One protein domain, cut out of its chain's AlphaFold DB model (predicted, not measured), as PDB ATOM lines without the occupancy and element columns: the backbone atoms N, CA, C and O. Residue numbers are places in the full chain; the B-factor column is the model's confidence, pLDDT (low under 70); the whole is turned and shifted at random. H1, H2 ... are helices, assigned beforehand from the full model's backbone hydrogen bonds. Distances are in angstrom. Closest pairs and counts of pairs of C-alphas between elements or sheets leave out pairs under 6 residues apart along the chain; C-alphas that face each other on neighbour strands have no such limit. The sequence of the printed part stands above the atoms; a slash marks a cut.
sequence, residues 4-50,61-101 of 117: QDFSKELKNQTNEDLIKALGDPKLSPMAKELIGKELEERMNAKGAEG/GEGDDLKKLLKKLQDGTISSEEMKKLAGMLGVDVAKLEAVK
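AT A GLANCE: This is residues 4 to 50 and 61 to 101 of the 117 residues of an uncharacterized protein of Massilia sp. YMA4 (UniProt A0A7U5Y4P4). Look for five helices set round in a ring, H2, H3, H4, H5 and H6, each packing on the next and H6 packing back on H2; H1 sits outside the ring, packed on H3. Residues 25 to 30, of which 29 and 30 belong to H3 and the others to the turn between H2 and H3, stick out. The 88 printed residues hold six named helices, H1 to H6 in that order, and no named strand: all helix, compact, with a radius of gyration of the C-alphas of 12.0 A and spans of 35 by 34 by 20 A.

IN THESE COORDINATES: Find C-alpha 4 at (-72.530, 132.475, -0.225); from there H1 runs to residue 12. H2 takes residues 15 to 22. H3, the longest, covers residues 29 to 47, 26.9 A. Beyond the cut come H4, residues 63 to 75, 18.2 A; H5, residues 80 to 90, 15.2 A; and H6, residues 94 to 100, ending at C-alpha 100, (-95.509, 121.652, -0.020).

HOW THE PARTS SIT: Begin at H3, the hub. With residues 34 to 38 alone it touches H1, C-alphas 10 and 35 being closest at 6.8 A. With residues 32 to 39 alone it touches H2, closest at C-alphas 22 and 32, 5.4 A; these two are a helical hairpin, at a shallow tilt of 20 degrees. With residues 36 to 44 alone it touches H4, C-alphas 40 and 63 being closest at 5.8 A. H4 touches H5, closest at C-alphas 69 and 86, 6.5 A. H5 touches H6 about perpendicular, at 83 degrees, closest at C-alphas 87 and 94, 5.5 A. H6 touches H2, closest at C-alphas 20 and 100, 6.2 A. Helix packing is mostly crossed, and H3 and H6 are apart. In the six helices every O i to N i+4 pair is within hydrogen-bond range.

THE WHOLE: Residues 51 to 60 are not printed; C-alphas 50 and 61 are 16.1 A apart across this cut. Of the links printed whole, none is long. The farthest C-alphas, 26 and 50, are 36.0 A apart. Look for pLDDT under 70 at residues 46 to 50 and 61 to 63.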
ATOM      1  N   GLN A   4     -72.704 131.788  -1.508       79.69
ATOM      2  CA  GLN A   4     -72.530 132.475  -0.225       79.69
ATOM      3  C   GLN A   4     -73.658 133.468   0.089       79.69
ATOM      4  O   GLN A   4     -74.062 133.576   1.245       79.69
ATOM      5  N   ASP A   5     -74.164 134.184  -0.918       85.56
ATOM      6  CA  ASP A   5     -75.286 135.115  -0.749       85.56
ATOM      7  C   ASP A   5     -76.580 134.341  -0.494       85.56
ATOM      8  O   ASP A   5     -77.357 134.708   0.383       85.56
ATOM      9  N   PHE A   6     -76.765 133.219  -1.195       84.56
ATOM     10  CA  PHE A   6     -77.908 132.336  -0.989       84.56
ATOM     11  C   PHE A   6     -77.927 131.759   0.429       84.56
ATOM     12  O   PHE A   6     -78.920 131.913   1.125       84.56
ATOM     13  N   SER A   7     -76.823 131.190   0.925       84.56
ATOM     14  CA  SER A   7     -76.766 130.683   2.307       84.56
ATOM     15  C   SER A   7     -77.030 131.764   3.362       84.56
ATOM     16  O   SER A   7     -77.632 131.475   4.390       84.56
ATOM     17  N   LYS A   8     -76.612 133.015   3.133       86.69
ATOM     18  CA  LYS A   8     -76.958 134.128   4.036       86.69
ATOM     19  C   LYS A   8     -78.449 134.451   3.999       86.69
ATOM     20  O   LYS A   8     -79.028 134.700   5.049       86.69
ATOM     21  N   GLU A   9     -79.058 134.437   2.816       87.06
ATOM     22  CA  GLU A   9     -80.507 134.603   2.661       87.06
ATOM     23  C   GLU A   9     -81.255 133.520   3.446       87.06
ATOM     24  O   GLU A   9     -82.126 133.832   4.254       87.06
ATOM     25  N   LEU A  10     -80.843 132.255   3.296       88.12
ATOM     26  CA  LEU A  10     -81.442 131.130   4.014       88.12
ATOM     27  C   LEU A  10     -81.388 131.330   5.532       88.12
ATOM     28  O   LEU A  10     -82.393 131.122   6.200       88.12
ATOM     29  N   LYS A  11     -80.262 131.811   6.075       85.69
ATOM     30  CA  LYS A  11     -80.098 132.117   7.510       85.69
ATOM     31  C   LYS A  11     -81.045 133.198   8.031       85.69
ATOM     32  O   LYS A  11     -81.388 133.174   9.209       85.69
ATOM     33  N   ASN A  12     -81.489 134.114   7.175       88.62
ATOM     34  CA  ASN A  12     -82.449 135.157   7.540       88.62
ATOM     35  C   ASN A  12     -83.914 134.715   7.384       88.62
ATOM     36  O   ASN A  12     -84.811 135.401   7.867       88.62
ATOM     37  N   GLN A  13     -84.176 133.586   6.720       88.19
ATOM     38  CA  GLN A  13     -85.530 133.064   6.527       88.19
ATOM     39  C   GLN A  13     -86.030 132.275   7.736       88.19
ATOM     40  O   GLN A  13     -85.250 131.767   8.540       88.19
ATOM     41  N   THR A  14     -87.347 132.132   7.870       88.94
ATOM     42  CA  THR A  14     -87.950 131.257   8.885       88.94
ATOM     43  C   THR A  14     -87.952 129.799   8.424       88.94
ATOM     44  O   THR A  14     -87.835 129.513   7.232       88.94
ATOM     45  N   ASN A  15     -88.130 128.854   9.351       88.31
ATOM     46  CA  ASN A  15     -88.260 127.438   8.989       88.31
ATOM     47  C   ASN A  15     -89.456 127.197   8.051       88.31
ATOM     48  O   ASN A  15     -89.379 126.354   7.163       88.31
ATOM     49  N   GLU A  16     -90.533 127.975   8.191       87.25
ATOM     50  CA  GLU A  16     -91.683 127.921   7.286       87.25
ATOM     51  C   GLU A  16     -91.331 128.377   5.868       87.25
ATOM     52  O   GLU A  16     -91.764 127.757   4.899       87.25
ATOM     53  N   ASP A  17     -90.562 129.457   5.728       90.38
ATOM     54  CA  ASP A  17     -90.179 129.979   4.413       90.38
ATOM     55  C   ASP A  17     -89.182 129.060   3.710       90.38
ATOM     56  O   ASP A  17     -89.334 128.802   2.517       90.38
ATOM     57  N   LEU A  18     -88.252 128.466   4.464       89.19
ATOM     58  CA  LEU A  18     -87.358 127.419   3.971       89.19
ATOM     59  C   LEU A  18     -88.150 126.203   3.459       89.19
ATOM     60  O   LEU A  18     -87.888 125.710   2.367       89.19
ATOM     61  N   ILE A  19     -89.168 125.750   4.194       87.38
ATOM     62  CA  ILE A  19     -90.047 124.647   3.774       87.38
ATOM     63  C   ILE A  19     -90.848 124.994   2.514       87.38
ATOM     64  O   ILE A  19     -90.949 124.171   1.604       87.38
ATOM     65  N   LYS A  20     -91.396 126.214   2.422       87.56
ATOM     66  CA  LYS A  20     -92.072 126.690   1.201       87.56
ATOM     67  C   LYS A  20     -91.127 126.690   0.009       87.56
ATOM     68  O   LYS A  20     -91.499 126.206  -1.055       87.56
ATOM     69  N   ALA A  21     -89.911 127.195   0.204       87.75
ATOM     70  CA  ALA A  21     -88.872 127.221  -0.811       87.75
ATOM     71  C   ALA A  21     -88.489 125.795  -1.251       87.75
ATOM     72  O   ALA A  21     -88.336 125.534  -2.439       87.75
ATOM     73  N   LEU A  22     -88.427 124.837  -0.321       84.94
ATOM     74  CA  LEU A  22     -88.142 123.429  -0.611       84.94
ATOM     75  C   LEU A  22     -89.149 122.806  -1.602       84.94
ATOM     76  O   LEU A  22     -88.763 121.985  -2.441       84.94
ATOM     77  N   GLY A  23     -90.418 123.212  -1.507       83.44
ATOM     78  CA  GLY A  23     -91.498 122.836  -2.418       83.44
ATOM     79  C   GLY A  23     -91.625 123.718  -3.662       83.44
ATOM     80  O   GLY A  23     -92.596 123.575  -4.397       83.44
ATOM     81  N   ASP A  24     -90.700 124.650  -3.907       83.75
ATOM     82  CA  ASP A  24     -90.740 125.488  -5.101       83.75
ATOM     83  C   ASP A  24     -90.108 124.735  -6.294       83.75
ATOM     84  O   ASP A  24     -88.917 124.388  -6.267       83.75
ATOM     85  N   PRO A  25     -90.865 124.470  -7.375       79.25
ATOM     86  CA  PRO A  25     -90.338 123.795  -8.559       79.25
ATOM     87  C   PRO A  25     -89.304 124.642  -9.315       79.25
ATOM     88  O   PRO A  25     -88.518 124.094 -10.085       79.25
ATOM     89  N   LYS A  26     -89.265 125.962  -9.093       82.00
ATOM     90  CA  LYS A  26     -88.319 126.885  -9.738       82.00
ATOM     91  C   LYS A  26     -86.928 126.827  -9.119       82.00
ATOM     92  O   LYS A  26     -85.972 127.302  -9.732       82.00
ATOM     93  N   LEU A  27     -86.797 126.269  -7.914       82.06
ATOM     94  CA  LEU A  27     -85.495 126.115  -7.286       82.06
ATOM     95  C   LEU A  27     -84.717 124.954  -7.892       82.06
ATOM     96  O   LEU A  27     -85.212 123.832  -8.036       82.06
ATOM     97  N   SER A  28     -83.450 125.231  -8.185       84.56
ATOM     98  CA  SER A  28     -82.503 124.219  -8.633       84.56
ATOM     99  C   SER A  28     -82.277 123.153  -7.549       84.56
ATOM    100  O   SER A  28     -82.352 123.468  -6.357       84.56
ATOM    101  N   PRO A  29     -81.904 121.916  -7.926       82.75
ATOM    102  CA  PRO A  29     -81.597 120.846  -6.972       82.75
ATOM    103  C   PRO A  29     -80.573 121.263  -5.907       82.75
ATOM    104  O   PRO A  29     -80.754 120.986  -4.727       82.75
ATOM    105  N   MET A  30     -79.550 122.025  -6.306       83.69
ATOM    106  CA  MET A  30     -78.540 122.565  -5.392       83.69
ATOM    107  C   MET A  30     -79.124 123.552  -4.369       83.69
ATOM    108  O   MET A  30     -78.729 123.548  -3.209       83.69
ATOM    109  N   ALA A  31     -80.086 124.391  -4.770       87.69
ATOM    110  CA  ALA A  31     -80.747 125.318  -3.853       87.69
ATOM    111  C   ALA A  31     -81.603 124.558  -2.827       87.69
ATOM    112  O   ALA A  31     -81.559 124.872  -1.640       87.69
ATOM    113  N   LYS A  32     -82.315 123.516  -3.271       84.81
ATOM    114  CA  LYS A  32     -83.090 122.615  -2.403       84.81
ATOM    115  C   LYS A  32     -82.203 121.874  -1.402       84.81
ATOM    116  O   LYS A  32     -82.562 121.775  -0.234       84.81
ATOM    117  N   GLU A  33     -81.033 121.413  -1.836       85.56
ATOM    118  CA  GLU A  33     -80.049 120.785  -0.951       85.56
ATOM    119  C   GLU A  33     -79.535 121.761   0.117       85.56
ATOM    120  O   GLU A  33     -79.485 121.410   1.293       85.56
ATOM    121  N   LEU A  34     -79.224 123.005  -0.259       87.94
ATOM    122  CA  LEU A  34     -78.784 124.040   0.683       87.94
ATOM    123  C   LEU A  34     -79.876 124.420   1.691       87.94
ATOM    124  O   LEU A  34     -79.569 124.617   2.862       87.94
ATOM    125  N   ILE A  35     -81.138 124.482   1.258       89.12
ATOM    126  CA  ILE A  35     -82.292 124.686   2.146       89.12
ATOM    127  C   ILE A  35     -82.409 123.535   3.147       89.12
ATOM    128  O   ILE A  35     -82.551 123.775   4.344       89.12
ATOM    129  N   GLY A  36     -82.330 122.289   2.670       86.06
ATOM    130  CA  GLY A  36     -82.377 121.112   3.537       86.06
ATOM    131  C   GLY A  36     -81.234 121.096   4.550       86.06
ATOM    132  O   GLY A  36     -81.460 120.832   5.727       86.06
ATOM    133  N   LYS A  37     -80.028 121.469   4.112       85.69
ATOM    134  CA  LYS A  37     -78.857 121.596   4.979       85.69
ATOM    135  C   LYS A  37     -79.024 122.695   6.029       85.69
ATOM    136  O   LYS A  37     -78.719 122.457   7.186       85.69
ATOM    137  N   GLU A  38     -79.545 123.865   5.668       88.12
ATOM    138  CA  GLU A  38     -79.804 124.940   6.636       88.12
ATOM    139  C   GLU A  38     -80.850 124.515   7.683       88.12
ATOM    140  O   GLU A  38     -80.669 124.772   8.871       88.12
ATOM    141  N   LEU A  39     -81.925 123.831   7.272       85.62
ATOM    142  CA  LEU A  39     -82.921 123.278   8.200       85.62
ATOM    143  C   LEU A  39     -82.291 122.265   9.172       85.62
ATOM    144  O   LEU A  39     -82.593 122.292  10.365       85.62
ATOM    145  N   GLU A  40     -81.390 121.418   8.676       83.69
ATOM    146  CA  GLU A  40     -80.620 120.459   9.475       83.69
ATOM    147  C   GLU A  40     -79.642 121.147  10.433       83.69
ATOM    148  O   GLU A  40     -79.606 120.814  11.617       83.69
ATOM    149  N   GLU A  41     -78.893 122.148   9.967       83.56
ATOM    150  CA  GLU A  41     -77.976 122.933  10.800       83.56
ATOM    151  C   GLU A  41     -78.733 123.673  11.909       83.56
ATOM    152  O   GLU A  41     -78.287 123.688  13.054       83.56
ATOM    153  N   ARG A  42     -79.917 124.222  11.616       79.62
ATOM    154  CA  ARG A  42     -80.776 124.877  12.615       79.62
ATOM    155  C   ARG A  42     -81.344 123.916  13.639       79.62
ATOM    156  O   ARG A  42     -81.459 124.285  14.805       79.62
ATOM    157  N   MET A  43     -81.726 122.715  13.217       76.06
ATOM    158  CA  MET A  43     -82.220 121.694  14.132       76.06
ATOM    159  C   MET A  43     -81.100 121.214  15.059       76.06
ATOM    160  O   MET A  43     -81.302 121.172  16.270       76.06
ATOM    161  N   ASN A  44     -79.907 120.954  14.517       73.19
ATOM    162  CA  ASN A  44     -78.726 120.623  15.318       73.19
ATOM    163  C   ASN A  44     -78.344 121.767  16.271       73.19
ATOM    164  O   ASN A  44     -78.047 121.526  17.438       73.19
ATOM    165  N   ALA A  45     -78.412 123.020  15.810       72.56
ATOM    166  CA  ALA A  45     -78.140 124.188  16.644       72.56
ATOM    167  C   ALA A  45     -79.174 124.361  17.771       72.56
ATOM    168  O   ALA A  45     -78.792 124.629  18.905       72.56
ATOM    169  N   LYS A  46     -80.472 124.157  17.498       62.50
ATOM    170  CA  LYS A  46     -81.531 124.193  18.524       62.50
ATOM    171  C   LYS A  46     -81.453 123.021  19.507       62.50
ATOM    172  O   LYS A  46     -81.774 123.199  20.678       62.50
ATOM    173  N   GLY A  47     -81.027 121.840  19.056       52.72
ATOM    174  CA  GLY A  47     -80.803 120.676  19.919       52.72
ATOM    175  C   GLY A  47     -79.700 120.903  20.961       52.72
ATOM    176  O   GLY A  47     -79.783 120.370  22.066       52.72
ATOM    177  N   ALA A  48     -78.726 121.767  20.654       49.56
ATOM    178  CA  ALA A  48     -77.609 122.092  21.542       49.56
ATOM    179  C   ALA A  48     -77.998 122.906  22.797       49.56
ATOM    180  O   ALA A  48     -77.227 122.943  23.753       49.56
ATOM    181  N   GLU A  49     -79.180 123.538  22.835       45.47
ATOM    182  CA  GLU A  49     -79.657 124.295  24.010       45.47
ATOM    183  C   GLU A  49     -80.567 123.475  24.949       45.47
ATOM    184  O   GLU A  49     -80.856 123.916  26.061       45.47
ATOM    185  N   GLY A  50     -81.006 122.275  24.543       41.78
ATOM    186  CA  GLY A  50     -81.959 121.447  25.303       41.78
ATOM    187  C   GLY A  50     -81.424 120.108  25.819       41.78
ATOM    188  O   GLY A  50     -82.000 119.539  26.745       41.78
ATOM    189  N   GLY A  61     -79.016 109.662  14.118       49.47
ATOM    190  CA  GLY A  61     -80.399 109.515  14.582       49.47
ATOM    191  C   GLY A  61     -81.345 110.694  14.377       49.47
ATOM    192  O   GLY A  61     -82.541 110.468  14.245       49.47
ATOM    193  N   GLU A  62     -80.866 111.941  14.332       56.97
ATOM    194  CA  GLU A  62     -81.777 113.107  14.273       56.97
ATOM    195  C   GLU A  62     -81.579 113.977  13.028       56.97
ATOM    196  O   GLU A  62     -82.561 114.309  12.362       56.97
ATOM    197  N   GLY A  63     -80.333 114.274  12.640       63.09
ATOM    198  CA  GLY A  63     -80.044 114.981  11.383       63.09
ATOM    199  C   GLY A  63     -80.423 114.158  10.145       63.09
ATOM    200  O   GLY A  63     -81.140 114.630   9.264       63.09
ATOM    201  N   ASP A  64     -80.040 112.879  10.129       71.88
ATOM    202  CA  ASP A  64     -80.409 111.932   9.066       71.88
ATOM    203  C   ASP A  64     -81.924 111.710   8.970       71.88
ATOM    204  O   ASP A  64     -82.473 111.591   7.870       71.88
ATOM    205  N   ASP A  65     -82.609 111.670  10.114       80.44
ATOM    206  CA  ASP A  65     -84.064 111.580  10.182       80.44
ATOM    207  C   ASP A  65     -84.705 112.816   9.552       80.44
ATOM    208  O   ASP A  65     -85.575 112.675   8.692       80.44
ATOM    209  N   LEU A  66     -84.238 114.021   9.897       83.31
ATOM    210  CA  LEU A  66     -84.736 115.253   9.291       83.31
ATOM    211  C   LEU A  66     -84.532 115.250   7.774       83.31
ATOM    212  O   LEU A  66     -85.474 115.514   7.027       83.31
ATOM    213  N   LYS A  67     -83.332 114.907   7.302       83.38
ATOM    214  CA  LYS A  67     -83.026 114.853   5.869       83.38
ATOM    215  C   LYS A  67     -83.919 113.859   5.130       83.38
ATOM    216  O   LYS A  67     -84.440 114.175   4.058       83.38
ATOM    217  N   LYS A  68     -84.149 112.673   5.705       86.88
ATOM    218  CA  LYS A  68     -85.079 111.673   5.156       86.88
ATOM    219  C   LYS A  68     -86.511 112.197   5.123       86.88
ATOM    220  O   LYS A  68     -87.185 112.017   4.112       86.88
ATOM    221  N   LEU A  69     -86.971 112.855   6.185       88.38
ATOM    222  CA  LEU A  69     -88.311 113.439   6.262       88.38
ATOM    223  C   LEU A  69     -88.499 114.562   5.234       88.38
ATOM    224  O   LEU A  69     -89.498 114.567   4.523       88.38
ATOM    225  N   LEU A  70     -87.527 115.468   5.097       86.00
ATOM    226  CA  LEU A  70     -87.532 116.527   4.084       86.00
ATOM    227  C   LEU A  70     -87.546 115.947   2.670       86.00
ATOM    228  O   LEU A  70     -88.304 116.416   1.827       86.00
ATOM    229  N   LYS A  71     -86.772 114.889   2.420       86.38
ATOM    230  CA  LYS A  71     -86.808 114.203   1.130       86.38
ATOM    231  C   LYS A  71     -88.172 113.562   0.873       86.38
ATOM    232  O   LYS A  71     -88.788 113.839  -0.143       86.38
ATOM    233  N   LYS A  72     -88.725 112.809   1.826       88.44
ATOM    234  CA  LYS A  72     -90.086 112.257   1.709       88.44
ATOM    235  C   LYS A  72     -91.154 113.338   1.516       88.44
ATOM    236  O   LYS A  72     -92.166 113.093   0.862       88.44
ATOM    237  N   LEU A  73     -90.963 114.521   2.099       87.06
ATOM    238  CA  LEU A  73     -91.834 115.674   1.897       87.06
ATOM    239  C   LEU A  73     -91.774 116.146   0.443       87.06
ATOM    240  O   LEU A  73     -92.820 116.306  -0.176       87.06
ATOM    241  N   GLN A  74     -90.573 116.310  -0.112       84.25
ATOM    242  CA  GLN A  74     -90.366 116.680  -1.515       84.25
ATOM    243  C   GLN A  74     -90.936 115.643  -2.479       84.25
ATOM    244  O   GLN A  74     -91.641 116.022  -3.412       84.25
ATOM    245  N   ASP A  75     -90.672 114.366  -2.201       83.94
ATOM    246  CA  ASP A  75     -91.108 113.216  -2.992       83.94
ATOM    247  C   ASP A  75     -92.628 112.962  -2.830       83.94
ATOM    248  O   ASP A  75     -93.222 112.175  -3.560       83.94
ATOM    249  N   GLY A  76     -93.279 113.586  -1.841       85.25
ATOM    250  CA  GLY A  76     -94.699 113.376  -1.538       85.25
ATOM    251  C   GLY A  76     -95.013 112.039  -0.857       85.25
ATOM    252  O   GLY A  76     -96.178 111.706  -0.646       85.25
ATOM    253  N   THR A  77     -93.990 111.287  -0.458       87.75
ATOM    254  CA  THR A  77     -94.095 109.964   0.175       87.75
ATOM    255  C   THR A  77     -94.124 110.021   1.705       87.75
ATOM    256  O   THR A  77     -94.243 108.987   2.359       87.75
ATOM    257  N   ILE A  78     -94.031 111.218   2.297       87.62
ATOM    258  CA  ILE A  78     -94.079 111.397   3.753       87.62
ATOM    259  C   ILE A  78     -95.451 111.006   4.327       87.62
ATOM    260  O   ILE A  78     -96.507 111.449   3.852       87.62
ATOM    261  N   SER A  79     -95.424 110.182   5.376       88.56
ATOM    262  CA  SER A  79     -96.615 109.746   6.117       88.56
ATOM    263  C   SER A  79     -97.123 110.845   7.059       88.56
ATOM    264  O   SER A  79     -96.360 111.715   7.474       88.56
ATOM    265  N   SER A  80     -98.393 110.802   7.477       88.44
ATOM    266  CA  SER A  80     -98.945 111.815   8.398       88.44
ATOM    267  C   SER A  80     -98.226 111.852   9.756       88.44
ATOM    268  O   SER A  80     -98.074 112.921  10.344       88.44
ATOM    269  N   GLU A  81     -97.757 110.706  10.261       88.25
ATOM    270  CA  GLU A  81     -96.964 110.640  11.501       88.25
ATOM    271  C   GLU A  81     -95.581 111.274  11.332       88.25
ATOM    272  O   GLU A  81     -95.148 112.086  12.147       88.25
ATOM    273  N   GLU A  82     -94.916 110.953  10.227       89.44
ATOM    274  CA  GLU A  82     -93.622 111.511   9.844       89.44
ATOM    275  C   GLU A  82     -93.698 113.026   9.650       89.44
ATOM    276  O   GLU A  82     -92.812 113.766  10.072       89.44
ATOM    277  N   MET A  83     -94.801 113.505   9.083       88.31
ATOM    278  CA  MET A  83     -95.046 114.925   8.910       88.31
ATOM    279  C   MET A  83     -95.276 115.642  10.241       88.31
ATOM    280  O   MET A  83     -94.750 116.731  10.436       88.31
ATOM    281  N   LYS A  84     -95.997 115.032  11.190       88.88
ATOM    282  CA  LYS A  84     -96.119 115.564  12.558       88.88
ATOM    283  C   LYS A  84     -94.765 115.626  13.265       88.88
ATOM    284  O   LYS A  84     -94.485 116.611  13.944       88.88
ATOM    285  N   LYS A  85     -93.916 114.610  13.075       88.06
ATOM    286  CA  LYS A  85     -92.541 114.587  13.596       88.06
ATOM    287  C   LYS A  85     -91.727 115.740  13.002       88.06
ATOM    288  O   LYS A  85     -91.160 116.525  13.753       88.06
ATOM    289  N   LEU A  86     -91.761 115.904  11.679       86.38
ATOM    290  CA  LEU A  86     -91.087 116.992  10.967       86.38
ATOM    291  C   LEU A  86     -91.591 118.378  11.408       86.38
ATOM    292  O   LEU A  86     -90.789 119.277  11.650       86.38
ATOM    293  N   ALA A  87     -92.907 118.536  11.566       87.94
ATOM    294  CA  ALA A  87     -93.552 119.752  12.060       87.94
ATOM    295  C   ALA A  87     -93.061 120.119  13.463       87.94
ATOM    296  O   ALA A  87     -92.639 121.250  13.693       87.94
ATOM    297  N   GLY A  88     -93.042 119.147  14.380       86.25
ATOM    298  CA  GLY A  88     -92.533 119.340  15.738       86.25
ATOM    299  C   GLY A  88     -91.042 119.676  15.774       86.25
ATOM    300  O   GLY A  88     -90.641 120.584  16.496       86.25
ATOM    301  N   MET A  89     -90.231 119.000  14.955       83.25
ATOM    302  CA  MET A  89     -88.784 119.231  14.859       83.25
ATOM    303  C   MET A  89     -88.451 120.629  14.335       83.25
ATOM    304  O   MET A  89     -87.584 121.317  14.872       83.25
ATOM    305  N   LEU A  90     -89.156 121.068  13.294       81.75
ATOM    306  CA  LEU A  90     -88.929 122.368  12.672       81.75
ATOM    307  C   LEU A  90     -89.703 123.501  13.356       81.75
ATOM    308  O   LEU A  90     -89.416 124.669  13.094       81.75
ATOM    309  N   GLY A  91     -90.656 123.185  14.232       84.31
ATOM    310  CA  GLY A  91     -91.571 124.160  14.823       84.31
ATOM    311  C   GLY A  91     -92.471 124.823  13.778       84.31
ATOM    312  O   GLY A  91     -92.698 126.025  13.852       84.31
ATOM    313  N   VAL A  92     -92.923 124.057  12.782       85.44
ATOM    314  CA  VAL A  92     -93.826 124.515  11.714       85.44
ATOM    315  C   VAL A  92     -95.141 123.750  11.777       85.44
ATOM    316  O   VAL A  92     -95.194 122.636  12.290       85.44
ATOM    317  N   ASP A  93     -96.209 124.311  11.220       88.69
ATOM    318  CA  ASP A  93     -97.498 123.625  11.154       88.69
ATOM    319  C   ASP A  93     -97.502 122.464  10.153       88.69
ATOM    320  O   ASP A  93     -97.005 122.572   9.029       88.69
ATOM    321  N   VAL A  94     -98.183 121.373  10.517       88.06
ATOM    322  CA  VAL A  94     -98.413 120.219   9.626       88.06
ATOM    323  C   VAL A  94     -99.091 120.661   8.329       88.06
ATOM    324  O   VAL A  94     -98.653 120.272   7.255       88.06
ATOM    325  N   ALA A  95    -100.074 121.563   8.405       86.94
ATOM    326  CA  ALA A  95    -100.763 122.095   7.228       86.94
ATOM    327  C   ALA A  95     -99.810 122.796   6.237       86.94
ATOM    328  O   ALA A  95    -100.042 122.778   5.028       86.94
ATOM    329  N   LYS A  96     -98.717 123.404   6.723       85.31
ATOM    330  CA  LYS A  96     -97.693 124.020   5.863       85.31
ATOM    331  C   LYS A  96     -96.844 122.967   5.168       85.31
ATOM    332  O   LYS A  96     -96.537 123.133   3.991       85.31
ATOM    333  N   LEU A  97     -96.496 121.893   5.877       86.75
ATOM    334  CA  LEU A  97     -95.813 120.744   5.293       86.75
ATOM    335  C   LEU A  97     -96.698 120.071   4.230       86.75
ATOM    336  O   LEU A  97     -96.242 119.840   3.116       86.75
ATOM    337  N   GLU A  98     -97.986 119.847   4.507       86.44
ATOM    338  CA  GLU A  98     -98.932 119.294   3.521       86.44
ATOM    339  C   GLU A  98     -99.032 120.160   2.267       86.44
ATOM    340  O   GLU A  98     -99.037 119.638   1.155       86.44
ATOM    341  N   ALA A  99     -99.016 121.485   2.422       85.75
ATOM    342  CA  ALA A  99     -99.086 122.406   1.294       85.75
ATOM    343  C   ALA A  99     -97.881 122.320   0.340       85.75
ATOM    344  O   ALA A  99     -97.999 122.747  -0.811       85.75
ATOM    345  N   VAL A 100     -96.733 121.804   0.792       83.56
ATOM    346  CA  VAL A 100     -95.509 121.652  -0.020       83.56
ATOM    347  C   VAL A 100     -95.178 120.197  -0.349       83.56
ATOM    348  O   VAL A 100     -94.242 119.931  -1.106       83.56
ATOM    349  N   LYS A 101     -95.945 119.255   0.205       86.75
ATOM    350  CA  LYS A 101     -95.785 117.821  -0.012       86.75
ATOM    351  C   LYS A 101     -95.876 117.497  -1.506       86.75
ATOM    352  O   LYS A 101     -96.822 117.906  -2.173       86.75
TER     353      LYS A 101